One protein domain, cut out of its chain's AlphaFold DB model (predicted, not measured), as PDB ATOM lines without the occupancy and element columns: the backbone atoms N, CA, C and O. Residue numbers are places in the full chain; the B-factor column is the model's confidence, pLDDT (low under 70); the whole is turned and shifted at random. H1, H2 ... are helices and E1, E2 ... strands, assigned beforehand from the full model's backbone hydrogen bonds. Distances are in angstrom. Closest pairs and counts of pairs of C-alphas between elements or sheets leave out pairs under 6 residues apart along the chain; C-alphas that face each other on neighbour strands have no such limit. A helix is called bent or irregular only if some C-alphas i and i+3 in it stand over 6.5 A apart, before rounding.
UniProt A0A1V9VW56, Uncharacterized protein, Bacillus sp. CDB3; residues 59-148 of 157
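This is residues 59 to 148 of the 157 residues of an uncharacterized protein of Bacillus sp. CDB3 (UniProt A0A1V9VW56). A strongly twisted sheet of four strands has one helix, H3, packed across its face, and a second helix, H2, over its edge strand E4. The first helix, H1, packs on H3 at a shallow tilt, away from the sheet, and its first residues come to the beginning of H2. The printed part has 90 residues, with three named helices followed by four named strands, H1 H2 H3 E1 E2 E3 E4; the sheet's order is E1 - E2 - E3 - E4, all antiparallel. The class is mixed, helices and strands. The whole is compact and rounded, with a radius of gyration of the C-alphas of 12.1 A and spans of 34 by 30 by 23 A.

H1, residues 59 to 72, begins with C-alpha 59 at (103.012, 89.811, 89.972) and is 20.8 A long; it is irregular, with C-alphas 60 and 63 7.2 A apart. H2, residues 81 to 89, is 11.6 A long and only just irregular, with C-alphas 83 and 86 6.8 A apart. H3, residues 94 to 103, is 14.2 A long and begins with C-alpha 94 at (104.192, 102.297, 87.198). E1 is residues 105 to 109 and E2 residues 114 to 119. E3, residues 124 to 131, is 23.1 A long, and E4, residues 136 to 143, is 21.4 A long and ends with C-alpha 143 at (94.826, 109.243, 93.423).

The strands form a meander, each the antiparallel neighbour of the one before, through the hairpins E1 and E2, E2 and E3, and E3 and E4. Within hydrogen-bond range are N 107 and O 116 at 2.8 A, N 117 and O 126 at 2.8 A, and N 129 and O 138 at 2.8 A. H3 is on one face of the sheet, forming two layers with it, at a height over the sheet of 8.5 A. It runs across the strands, at 81 degrees to E3 on the local plane; its closest C-alphas to E2 are those of Ile 101 and His 117, 5.2 A. H2 is on the sheet over E4, slantwise to the strands; the closest C-alphas are those of Ala 83 and Thr 141, 5.7 A. H1 is not on the sheet. It touches H3, the same way at a shallow tilt of 26 degrees, closest at the C-alphas of Leu 64 and Asp 94, 5.1 A. With residues 60 to 61 alone, H1 only just touches H2, with 3 pairs of C-alphas within 8 A, the closest those of Thr 61 and Gly 81, 6.3 A. Every O i to N i+4 pair is within hydrogen-bond range in H3, 8 of 10 in H1 and 3 of 5 in H2.

The two C-alphas farthest apart, those of Thr 121 and Ala 133, are 34.9 A apart. The printed part has no cut. The link from H1 to H2 is short, with 8 residues, and the other links are tight. The mean pLDDT of the printed part is 90.7, and residues 59 to 60 are under 70.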
ATOM      1  N   ASN A  59     102.272  89.428  91.185       62.97
ATOM      2  CA  ASN A  59     103.012  89.811  89.972       62.97
ATOM      3  C   ASN A  59     102.612  91.200  89.435       62.97
ATOM      4  O   ASN A  59     103.411  91.818  88.735       62.97
ATOM      5  N   ARG A  60     101.418  91.712  89.779       69.12
ATOM      6  CA  ARG A  60     100.896  92.987  89.252       69.12
ATOM      7  C   ARG A  60     101.676  94.207  89.740       69.12
ATOM      8  O   ARG A  60     101.680  95.214  89.055       69.12
ATOM      9  N   THR A  61     102.329  94.130  90.900       83.38
ATOM     10  CA  THR A  61     103.049  95.267  91.513       83.38
ATOM     11  C   THR A  61     104.559  95.062  91.586       83.38
ATOM     12  O   THR A  61     105.288  95.962  92.004       83.38
ATOM     13  N   LYS A  62     105.050  93.901  91.134       85.62
ATOM     14  CA  LYS A  62     106.473  93.548  91.176       85.62
ATOM     15  C   LYS A  62     107.326  94.502  90.337       85.62
ATOM     16  O   LYS A  62     108.418  94.879  90.757       85.62
ATOM     17  N   SER A  63     106.819  94.896  89.165       89.50
ATOM     18  CA  SER A  63     107.455  95.901  88.303       89.50
ATOM     19  C   SER A  63     107.570  97.244  89.032       89.50
ATOM     20  O   SER A  63     108.685  97.737  89.211       89.50
ATOM     21  N   LEU A  64     106.461  97.756  89.576       91.75
ATOM     22  CA  LEU A  64     106.437  98.978  90.381       91.75
ATOM     23  C   LEU A  64     107.445  98.940  91.534       91.75
ATOM     24  O   LEU A  64     108.253  99.853  91.673       91.75
ATOM     25  N   LYS A  65     107.466  97.868  92.336       91.94
ATOM     26  CA  LYS A  65     108.429  97.732  93.442       91.94
ATOM     27  C   LYS A  65     109.877  97.808  92.967       91.94
ATOM     28  O   LYS A  65     110.694  98.474  93.603       91.94
ATOM     29  N   ASN A  66     110.203  97.114  91.879       91.50
ATOM     30  CA  ASN A  66     111.553  97.133  91.328       91.50
ATOM     31  C   ASN A  66     111.942  98.545  90.883       91.50
ATOM     32  O   ASN A  66     113.030  98.995  91.236       91.50
ATOM     33  N   LYS A  67     111.042  99.258  90.197       94.50
ATOM     34  CA  LYS A  67     111.270 100.645  89.771       94.50
ATOM     35  C   LYS A  67     111.447 101.590  90.963       94.50
ATOM     36  O   LYS A  67     112.409 102.348  90.989       94.50
ATOM     37  N   LEU A  68     110.603 101.481  91.992       94.00
ATOM     38  CA  LEU A  68     110.730 102.262  93.231       94.00
ATOM     39  C   LEU A  68     112.087 102.038  93.914       94.00
ATOM     40  O   LEU A  68     112.754 102.994  94.312       94.00
ATOM     41  N   LYS A  69     112.521 100.775  94.019       91.94
ATOM     42  CA  LYS A  69     113.824 100.424  94.601       91.94
ATOM     43  C   LYS A  69     114.984 100.976  93.769       91.94
ATOM     44  O   LYS A  69     115.936 101.492  94.341       91.94
ATOM     45  N   GLN A  70     114.914 100.847  92.445       91.94
ATOM     46  CA  GLN A  70     115.953 101.326  91.530       91.94
ATOM     47  C   GLN A  70     116.066 102.853  91.527       91.94
ATOM     48  O   GLN A  70     117.174 103.367  91.458       91.94
ATOM     49  N   ARG A  71     114.939 103.572  91.599       94.62
ATOM     50  CA  ARG A  71     114.915 105.034  91.468       94.62
ATOM     51  C   ARG A  71     115.284 105.770  92.750       94.62
ATOM     52  O   ARG A  71     115.939 106.800  92.678       94.62
ATOM     53  N   PHE A  72     114.852 105.267  93.907       92.94
ATOM     54  CA  PHE A  72     114.965 106.004  95.171       92.94
ATOM     55  C   PHE A  72     115.975 105.416  96.155       92.94
ATOM     56  O   PHE A  72     116.128 105.974  97.236       92.94
ATOM     57  N   GLU A  73     116.590 104.271  95.842       90.56
ATOM     58  CA  GLU A  73     117.483 103.523  96.751       90.56
ATOM     59  C   GLU A  73     116.858 103.207  98.128       90.56
ATOM     60  O   GLU A  73     117.534 102.853  99.092       90.56
ATOM     61  N   LYS A  74     115.527 103.287  98.228       89.50
ATOM     62  CA  LYS A  74     114.756 103.014  99.441       89.50
ATOM     63  C   LYS A  74     114.287 101.566  99.470       89.50
ATOM     64  O   LYS A  74     113.986 100.945  98.445       89.50
ATOM     65  N   LYS A  75     114.135 101.036 100.682       91.44
ATOM     66  CA  LYS A  75     113.501  99.737 100.906       91.44
ATOM     67  C   LYS A  75     111.981  99.904 100.875       91.44
ATOM     68  O   LYS A  75     111.410 100.498 101.785       91.44
ATOM     69  N   TYR A  76     111.340  99.385  99.832       90.56
ATOM     70  CA  TYR A  76     109.882  99.382  99.699       90.56
ATOM     71  C   TYR A  76     109.283  98.009  99.994       90.56
ATOM     72  O   TYR A  76     109.770  96.980  99.506       90.56
ATOM     73  N   LYS A  77     108.163  98.006 100.719       89.81
ATOM     74  CA  LYS A  77     107.226  96.882 100.748       89.81
ATOM     75  C   LYS A  77     106.668  96.628  99.359       89.81
ATOM     76  O   LYS A  77     106.622  97.518  98.515       89.81
ATOM     77  N   GLU A  78     106.211  95.400  99.141       85.88
ATOM     78  CA  GLU A  78     105.376  95.118  97.974       85.88
ATOM     79  C   GLU A  78     104.125  96.009  98.020       85.88
ATOM     80  O   GLU A  78     103.404  95.960  99.024       85.88
ATOM     81  N   PRO A  79     103.866  96.833  96.985       85.50
ATOM     82  CA  PRO A  79     102.644  97.617  96.930       85.50
ATOM     83  C   PRO A  79     101.424  96.698  97.008       85.50
ATOM     84  O   PRO A  79     101.370  95.637  96.383       85.50
ATOM     85  N   ASN A  80     100.424  97.098  97.791       82.19
ATOM     86  CA  ASN A  80      99.211  96.306  97.925       82.19
ATOM     87  C   ASN A  80      98.457  96.297  96.584       82.19
ATOM     88  O   ASN A  80      98.045  97.347  96.090       82.19
ATOM     89  N   GLY A  81      98.255  95.107  96.011       77.56
ATOM     90  CA  GLY A  81      97.592  94.942  94.719       77.56
ATOM     91  C   GLY A  81      96.200  95.555  94.661       77.56
ATOM     92  O   GLY A  81      95.883  96.202  93.673       77.56
ATOM     93  N   HIS A  82      95.405  95.431  95.724       75.81
ATOM     94  CA  HIS A  82      94.072  96.035  95.797       75.81
ATOM     95  C   HIS A  82      94.131  97.560  95.888       75.81
ATOM     96  O   HIS A  82      93.331  98.247  95.255       75.81
ATOM     97  N   ALA A  83      95.094  98.103  96.638       73.88
ATOM     98  CA  ALA A  83      95.274  99.550  96.733       73.88
ATOM     99  C   ALA A  83      95.686 100.158  95.383       73.88
ATOM    100  O   ALA A  83      95.216 101.236  95.024       73.88
ATOM    101  N   MET A  84      96.532  99.452  94.627       83.94
ATOM    102  CA  MET A  84      97.019  99.903  93.319       83.94
ATOM    103  C   MET A  84      96.068  99.550  92.166       83.94
ATOM    104  O   MET A  84      96.110 100.197  91.124       83.94
ATOM    105  N   GLN A  85      95.175  98.570  92.341       82.88
ATOM    106  CA  GLN A  85      94.269  98.091  91.293       82.88
ATOM    107  C   GLN A  85      93.467  99.227  90.657       82.88
ATOM    108  O   GLN A  85      93.470  99.359  89.437       82.88
ATOM    109  N   ARG A  86      92.852 100.087  91.476       80.19
ATOM    110  CA  ARG A  86      92.060 101.219  90.973       80.19
ATOM    111  C   ARG A  86      92.893 102.233  90.194       80.19
ATOM    112  O   ARG A  86      92.358 102.897  89.319       80.19
ATOM    113  N   ALA A  87      94.173 102.384  90.521       86.06
ATOM    114  CA  ALA A  87      95.065 103.282  89.799       86.06
ATOM    115  C   ALA A  87      95.374 102.724  88.406       86.06
ATOM    116  O   ALA A  87      95.204 103.426  87.411       86.06
ATOM    117  N   PHE A  88      95.709 101.434  88.333       87.50
ATOM    118  CA  PHE A  88      95.954 100.744  87.068       87.50
ATOM    119  C   PHE A  88      94.705 100.687  86.177       87.50
ATOM    120  O   PHE A  88      94.798 100.914  84.976       87.50
ATOM    121  N   GLU A  89      93.523 100.454  86.753       85.88
ATOM    122  CA  GLU A  89      92.242 100.488  86.026       85.88
ATOM    123  C   GLU A  89      91.921 101.873  85.449       85.88
ATOM    124  O   GLU A  89      91.204 101.980  84.459       85.88
ATOM    125  N   ARG A  90      92.474 102.938  86.037       84.62
ATOM    126  CA  ARG A  90      92.369 104.315  85.534       84.62
ATOM    127  C   ARG A  90      93.492 104.689  84.563       84.62
ATOM    128  O   ARG A  90      93.611 105.856  84.210       84.62
ATOM    129  N   GLY A  91      94.307 103.719  84.147       86.94
ATOM    130  CA  GLY A  91      95.387 103.911  83.181       86.94
ATOM    131  C   GLY A  91      96.671 104.505  83.759       86.94
ATOM    132  O   GLY A  91      97.556 104.851  82.986       86.94
ATOM    133  N   ILE A  92      96.802 104.615  85.086       91.44
ATOM    134  CA  ILE A  92      98.044 105.086  85.708       91.44
ATOM    135  C   ILE A  92      99.087 103.976  85.606       91.44
ATOM    136  O   ILE A  92      98.855 102.873  86.099       91.44
ATOM    137  N   SER A  93     100.232 104.259  84.996       92.75
ATOM    138  CA  SER A  93     101.335 103.309  84.869       92.75
ATOM    139  C   SER A  93     102.256 103.308  86.094       92.75
ATOM    140  O   SER A  93     102.234 104.217  86.927       92.75
ATOM    141  N   ASP A  94     103.130 102.302  86.187       93.81
ATOM    142  CA  ASP A  94     104.192 102.297  87.198       93.81
ATOM    143  C   ASP A  94     105.087 103.542  87.093       93.81
ATOM    144  O   ASP A  94     105.520 104.078  88.112       93.81
ATOM    145  N   ASP A  95     105.367 103.994  85.866       94.94
ATOM    146  CA  ASP A  95     106.227 105.153  85.616       94.94
ATOM    147  C   ASP A  95     105.546 106.446  86.053       94.94
ATOM    148  O   ASP A  95     106.199 107.299  86.642       94.94
ATOM    149  N   ASP A  96     104.230 106.569  85.880       95.69
ATOM    150  CA  ASP A  96     103.478 107.719  86.388       95.69
ATOM    151  C   ASP A  96     103.557 107.817  87.915       95.69
ATOM    152  O   ASP A  96     103.741 108.905  88.465       95.69
ATOM    153  N   ILE A  97     103.462 106.680  88.613       95.44
ATOM    154  CA  ILE A  97     103.587 106.623  90.076       95.44
ATOM    155  C   ILE A  97     104.997 107.038  90.501       95.44
ATOM    156  O   ILE A  97     105.148 107.893  91.375       95.44
ATOM    157  N   VAL A  98     106.028 106.454  89.883       96.62
ATOM    158  CA  VAL A  98     107.434 106.754  90.197       96.62
ATOM    159  C   VAL A  98     107.754 108.222  89.906       96.62
ATOM    160  O   VAL A  98     108.269 108.909  90.785       96.62
ATOM    161  N   ASN A  99     107.373 108.730  88.734       97.00
ATOM    162  CA  ASN A  99     107.578 110.126  88.343       97.00
ATOM    163  C   ASN A  99     106.847 111.090  89.282       97.00
ATOM    164  O   ASN A  99     107.377 112.149  89.614       97.00
ATOM    165  N   THR A 100     105.651 110.726  89.755       97.06
ATOM    166  CA  THR A 100     104.913 111.541  90.729       97.06
ATOM    167  C   THR A 100     105.643 111.610  92.071       97.06
ATOM    168  O   THR A 100     105.706 112.683  92.660       97.06
ATOM    169  N   ILE A 101     106.222 110.506  92.556       96.56
ATOM    170  CA  ILE A 101     107.022 110.506  93.797       96.56
ATOM    171  C   ILE A 101     108.312 111.318  93.629       96.56
ATOM    172  O   ILE A 101     108.765 111.978  94.562       96.56
ATOM    173  N   GLU A 102     108.924 111.260  92.451       96.19
ATOM    174  CA  GLU A 102     110.201 111.918  92.196       96.19
ATOM    175  C   GLU A 102     110.075 113.430  92.004       96.19
ATOM    176  O   GLU A 102     110.869 114.192  92.556       96.19
ATOM    177  N   HIS A 103     109.094 113.855  91.213       96.12
ATOM    178  CA  HIS A 103     108.967 115.237  90.751       96.12
ATOM    179  C   HIS A 103     107.771 115.971  91.364       96.12
ATOM    180  O   HIS A 103     107.592 117.164  91.123       96.12
ATOM    181  N   GLY A 104     106.931 115.273  92.129       95.75
ATOM    182  CA  GLY A 104     105.778 115.861  92.791       95.75
ATOM    183  C   GLY A 104     106.167 116.763  93.958       95.75
ATOM    184  O   GLY A 104     107.128 116.516  94.689       95.75
ATOM    185  N   ASN A 105     105.349 117.789  94.177       96.38
ATOM    186  CA  ASN A 105     105.406 118.584  95.394       96.38
ATOM    187  C   ASN A 105     104.999 117.711  96.582       96.38
ATOM    188  O   ASN A 105     104.050 116.925  96.493       96.38
ATOM    189  N   LYS A 106     105.712 117.858  97.696       97.06
ATOM    190  CA  LYS A 106     105.514 117.032  98.884       97.06
ATOM    191  C   LYS A 106     104.589 117.723  99.867       97.06
ATOM    192  O   LYS A 106     104.728 118.910 100.151       97.06
ATOM    193  N   TYR A 107     103.679 116.943 100.425       97.12
ATOM    194  CA  TYR A 107     102.774 117.376 101.472       97.12
ATOM    195  C   TYR A 107     102.694 116.324 102.567       97.12
ATOM    196  O   TYR A 107     102.864 115.132 102.326       97.12
ATOM    197  N   LYS A 108     102.394 116.749 103.782       96.81
ATOM    198  CA  LYS A 108     102.035 115.899 104.900       96.81
ATOM    199  C   LYS A 108     100.520 115.802 104.936       96.81
ATOM    200  O   LYS A 108      99.830 116.814 104.951       96.81
ATOM    201  N   ASP A 109     100.008 114.582 104.975       92.88
ATOM    202  CA  ASP A 109      98.621 114.321 105.338       92.88
ATOM    203  C   ASP A 109      98.581 113.935 106.826       92.88
ATOM    204  O   ASP A 109      98.942 112.800 107.170       92.88
ATOM    205  N   PRO A 110      98.191 114.860 107.725       87.25
ATOM    206  CA  PRO A 110      98.176 114.609 109.160       87.25
ATOM    207  C   PRO A 110      97.101 113.594 109.559       87.25
ATOM    208  O   PRO A 110      97.275 112.903 110.560       87.25
ATOM    209  N   ILE A 111      96.028 113.452 108.771       87.31
ATOM    210  CA  ILE A 111      94.924 112.528 109.061       87.31
ATOM    211  C   ILE A 111      95.394 111.090 108.869       87.31
ATOM    212  O   ILE A 111      95.177 110.229 109.719       87.31
ATOM    213  N   ASN A 112      96.071 110.832 107.751       84.94
ATOM    214  CA  ASN A 112      96.504 109.485 107.394       84.94
ATOM    215  C   ASN A 112      97.941 109.178 107.819       84.94
ATOM    216  O   ASN A 112      98.394 108.053 107.606       84.94
ATOM    217  N   ASN A 113      98.661 110.145 108.396       87.69
ATOM    218  CA  ASN A 113     100.090 110.072 108.696       87.69
ATOM    219  C   ASN A 113     100.890 109.542 107.490       87.69
ATOM    220  O   ASN A 113     101.446 108.435 107.500       87.69
ATOM    221  N   SER A 114     100.843 110.284 106.387       93.06
ATOM    222  CA  SER A 114     101.545 109.953 105.143       93.06
ATOM    223  C   SER A 114     102.157 111.178 104.496       93.06
ATOM    224  O   SER A 114     101.683 112.294 104.689       93.06
ATOM    225  N   THR A 115     103.186 110.942 103.690       96.56
ATOM    226  CA  THR A 115     103.682 111.936 102.740       96.56
ATOM    227  C   THR A 115     102.910 111.775 101.439       96.56
ATOM    228  O   THR A 115     102.867 110.685 100.876       96.56
ATOM    229  N   ILE A 116     102.273 112.838 100.975       97.38
ATOM    230  CA  ILE A 116     101.631 112.905  99.670       97.38
ATOM    231  C   ILE A 116     102.608 113.549  98.695       97.38
ATOM    232  O   ILE A 116     103.058 114.670  98.915       97.38
ATOM    233  N   HIS A 117     102.900 112.856  97.606       97.44
ATOM    234  CA  HIS A 117     103.620 113.405  96.464       97.44
ATOM    235  C   HIS A 117     102.586 113.759  95.402       97.44
ATOM    236  O   HIS A 117     101.874 112.871  94.939       97.44
ATOM    237  N   TYR A 118     102.441 115.037  95.058       96.88
ATOM    238  CA  TYR A 118     101.431 115.514  94.111       96.88
ATOM    239  C   TYR A 118     102.077 116.196  92.909       96.88
ATOM    240  O   TYR A 118     102.807 117.179  93.056       96.88
ATOM    241  N   LEU A 119     101.765 115.700  91.715       95.69
ATOM    242  CA  LEU A 119     102.260 116.237  90.455       95.69
ATOM    243  C   LEU A 119     101.107 116.886  89.680       95.69
ATOM    244  O   LEU A 119     100.268 116.214  89.085       95.69
ATOM    245  N   ALA A 120     101.073 118.221  89.686       91.44
ATOM    246  CA  ALA A 120      99.970 118.991  89.108       91.44
ATOM    247  C   ALA A 120      99.822 118.813  87.588       91.44
ATOM    248  O   ALA A 120      98.711 118.888  87.073       91.44
ATOM    249  N   THR A 121     100.918 118.552  86.869       93.00
ATOM    250  CA  THR A 121     100.906 118.365  85.409       93.00
ATOM    251  C   THR A 121     100.157 117.108  84.977       93.00
ATOM    252  O   THR A 121      99.567 117.097  83.902       93.00
ATOM    253  N   THR A 122     100.157 116.063  85.808       92.62
ATOM    254  CA  THR A 122      99.447 114.801  85.549       92.62
ATOM    255  C   THR A 122      98.151 114.682  86.352       92.62
ATOM    256  O   THR A 122      97.319 113.828  86.058       92.62
ATOM    257  N   GLY A 123      97.963 115.518  87.378       92.00
ATOM    258  CA  GLY A 123      96.839 115.412  88.307       92.00
ATOM    259  C   GLY A 123      96.888 114.135  89.153       92.00
ATOM    260  O   GLY A 123      95.842 113.619  89.559       92.00
ATOM    261  N   ILE A 124      98.086 113.592  89.388       95.12
ATOM    262  CA  ILE A 124      98.300 112.371  90.173       95.12
ATOM    263  C   ILE A 124      98.843 112.748  91.549       95.12
ATOM    264  O   ILE A 124      99.744 113.578  91.676       95.12
ATOM    265  N   ALA A 125      98.301 112.114  92.589       96.06
ATOM    266  CA  ALA A 125      98.836 112.188  93.942       96.06
ATOM    267  C   ALA A 125      99.100 110.785  94.497       96.06
ATOM    268  O   ALA A 125      98.216 109.927  94.496       96.06
ATOM    269  N   VAL A 126     100.304 110.552  95.009       95.81
ATOM    270  CA  VAL A 126     100.725 109.277  95.594       95.81
ATOM    271  C   VAL A 126     100.910 109.449  97.094       95.81
ATOM    272  O   VAL A 126     101.709 110.272  97.532       95.81
ATOM    273  N   ALA A 127     100.193 108.654  97.887       95.38
ATOM    274  CA  ALA A 127     100.350 108.632  99.335       95.38
ATOM    275  C   ALA A 127     101.365 107.559  99.747       95.38
ATOM    276  O   ALA A 127     101.131 106.360  99.570       95.38
ATOM    277  N   GLU A 128     102.469 107.989 100.345       94.12
ATOM    278  CA  GLU A 128     103.554 107.156 100.849       94.12
ATOM    279  C   GLU A 128     103.543 107.132 102.384       94.12
ATOM    280  O   GLU A 128     103.458 108.160 103.060       94.12
ATOM    281  N   GLY A 129     103.607 105.930 102.948       93.06
ATOM    282  CA  GLY A 129     103.826 105.692 104.367       93.06
ATOM    283  C   GLY A 129     105.204 105.096 104.631       93.06
ATOM    284  O   GLY A 129     105.881 104.613 103.723       93.06
ATOM    285  N   TYR A 130     105.586 105.086 105.904       92.88
ATOM    286  CA  TYR A 130     106.798 104.436 106.382       92.88
ATOM    287  C   TYR A 130     106.467 103.560 107.591       92.88
ATOM    288  O   TYR A 130     105.829 104.013 108.542       92.88
ATOM    289  N   ASP A 131     106.843 102.286 107.521       90.12
ATOM    290  CA  ASP A 131     106.725 101.338 108.621       90.12
ATOM    291  C   ASP A 131     108.031 101.334 109.418       90.12
ATOM    292  O   ASP A 131     109.060 100.830 108.960       90.12
ATOM    293  N   VAL A 132     107.959 101.881 110.632       89.88
ATOM    294  CA  VAL A 132     109.094 101.999 111.554       89.88
ATOM    295  C   VAL A 132     109.588 100.631 112.034       89.88
ATOM    296  O   VAL A 132     110.790 100.447 112.202       89.88
ATOM    297  N   ALA A 133     108.697  99.654 112.222       91.44
ATOM    298  CA  ALA A 133     109.065  98.337 112.740       91.44
ATOM    299  C   ALA A 133     109.855  97.515 111.712       91.44
ATOM    300  O   ALA A 133     110.738  96.743 112.080       91.44
ATOM    301  N   GLN A 134     109.542  97.678 110.424       90.81
ATOM    302  CA  GLN A 134     110.211  96.951 109.337       90.81
ATOM    303  C   GLN A 134     111.284  97.777 108.609       90.81
ATOM    304  O   GLN A 134     112.017  97.217 107.791       90.81
ATOM    305  N   ASN A 135     111.405  99.071 108.934       92.06
ATOM    306  CA  ASN A 135     112.256 100.045 108.246       92.06
ATOM    307  C   ASN A 135     112.001 100.037 106.726       92.06
ATOM    308  O   ASN A 135     112.913  99.855 105.915       92.06
ATOM    309  N   GLU A 136     110.727 100.150 106.341       93.00
ATOM    310  CA  GLU A 136     110.287 100.031 104.949       93.00
ATOM    311  C   GLU A 136     109.221 101.062 104.581       93.00
ATOM    312  O   GLU A 136     108.247 101.273 105.304       93.00
ATOM    313  N   TYR A 137     109.362 101.649 103.397       93.38
ATOM    314  CA  TYR A 137     108.348 102.504 102.788       93.38
ATOM    315  C   TYR A 137     107.239 101.669 102.151       93.38
ATOM    316  O   TYR A 137     107.460 100.541 101.705       93.38
ATOM    317  N   PHE A 138     106.033 102.222 102.069       91.81
ATOM    318  CA  PHE A 138     104.917 101.568 101.395       91.81
ATOM    319  C   PHE A 138     103.973 102.578 100.753       91.81
ATOM    320  O   PHE A 138     103.729 103.658 101.288       91.81
ATOM    321  N   LEU A 139     103.399 102.200  99.611       92.81
ATOM    322  CA  LEU A 139     102.365 102.996  98.958       92.81
ATOM    323  C   LEU A 139     101.010 102.688  99.595       92.81
ATOM    324  O   LEU A 139     100.572 101.535  99.604       92.81
ATOM    325  N   LYS A 140     100.351 103.716 100.129       90.75
ATOM    326  CA  LYS A 140      99.009 103.616 100.717       90.75
ATOM    327  C   LYS A 140      97.932 103.661  99.648       90.75
ATOM    328  O   LYS A 140      97.023 102.838  99.649       90.75
ATOM    329  N   THR A 141      98.022 104.641  98.758       91.06
ATOM    330  CA  THR A 141      97.052 104.852  97.686       91.06
ATOM    331  C   THR A 141      97.657 105.710  96.583       91.06
ATOM    332  O   THR A 141      98.612 106.454  96.816       91.06
ATOM    333  N   VAL A 142      97.071 105.619  95.396       92.56
ATOM    334  CA  VAL A 142      97.341 106.507  94.269       92.56
ATOM    335  C   VAL A 142      96.012 107.115  93.843       92.56
ATOM    336  O   VAL A 142      95.029 106.411  93.599       92.56
ATOM    337  N   MET A 143      95.974 108.437  93.804       92.56
ATOM    338  CA  MET A 143      94.826 109.243  93.423       92.56
ATOM    339  C   MET A 143      95.077 109.830  92.035       92.56
ATOM    340  O   MET A 143      96.189 110.245  91.724       92.56
ATOM    341  N   SER A 144      94.030 109.870  91.218       91.38
ATOM    342  CA  SER A 144      94.034 110.417  89.860       91.38
ATOM    343  C   SER A 144      93.032 111.557  89.752       91.38
ATOM    344  O   SER A 144      92.096 111.623  90.555       91.38
ATOM    345  N   ASN A 145      93.169 112.390  88.720       90.12
ATOM    346  CA  ASN A 145      92.284 113.533  88.460       90.12
ATOM    347  C   ASN A 145      92.211 114.511  89.647       90.12
ATOM    348  O   ASN A 145      91.184 115.142  89.895       90.12
ATOM    349  N   VAL A 146      93.300 114.613  90.406       92.50
ATOM    350  CA  VAL A 146      93.440 115.554  91.512       92.50
ATOM    351  C   VAL A 146      93.761 116.915  90.906       92.50
ATOM    352  O   VAL A 146      94.851 117.119  90.387       92.50
ATOM    353  N   SER A 147      92.799 117.836  90.930       91.62
ATOM    354  CA  SER A 147      92.945 119.163  90.314       91.62
ATOM    355  C   SER A 147      93.771 120.141  91.151       91.62
ATOM    356  O   SER A 147      94.338 121.097  90.625       91.62
ATOM    357  N   LYS A 148      93.825 119.926  92.467       93.06
ATOM    358  CA  LYS A 148      94.588 120.730  93.424       93.06
ATOM    359  C   LYS A 148      94.940 119.896  94.658       93.06
ATOM    360  O   LYS A 148      94.242 118.914  94.920       93.06
TER     361      LYS A 148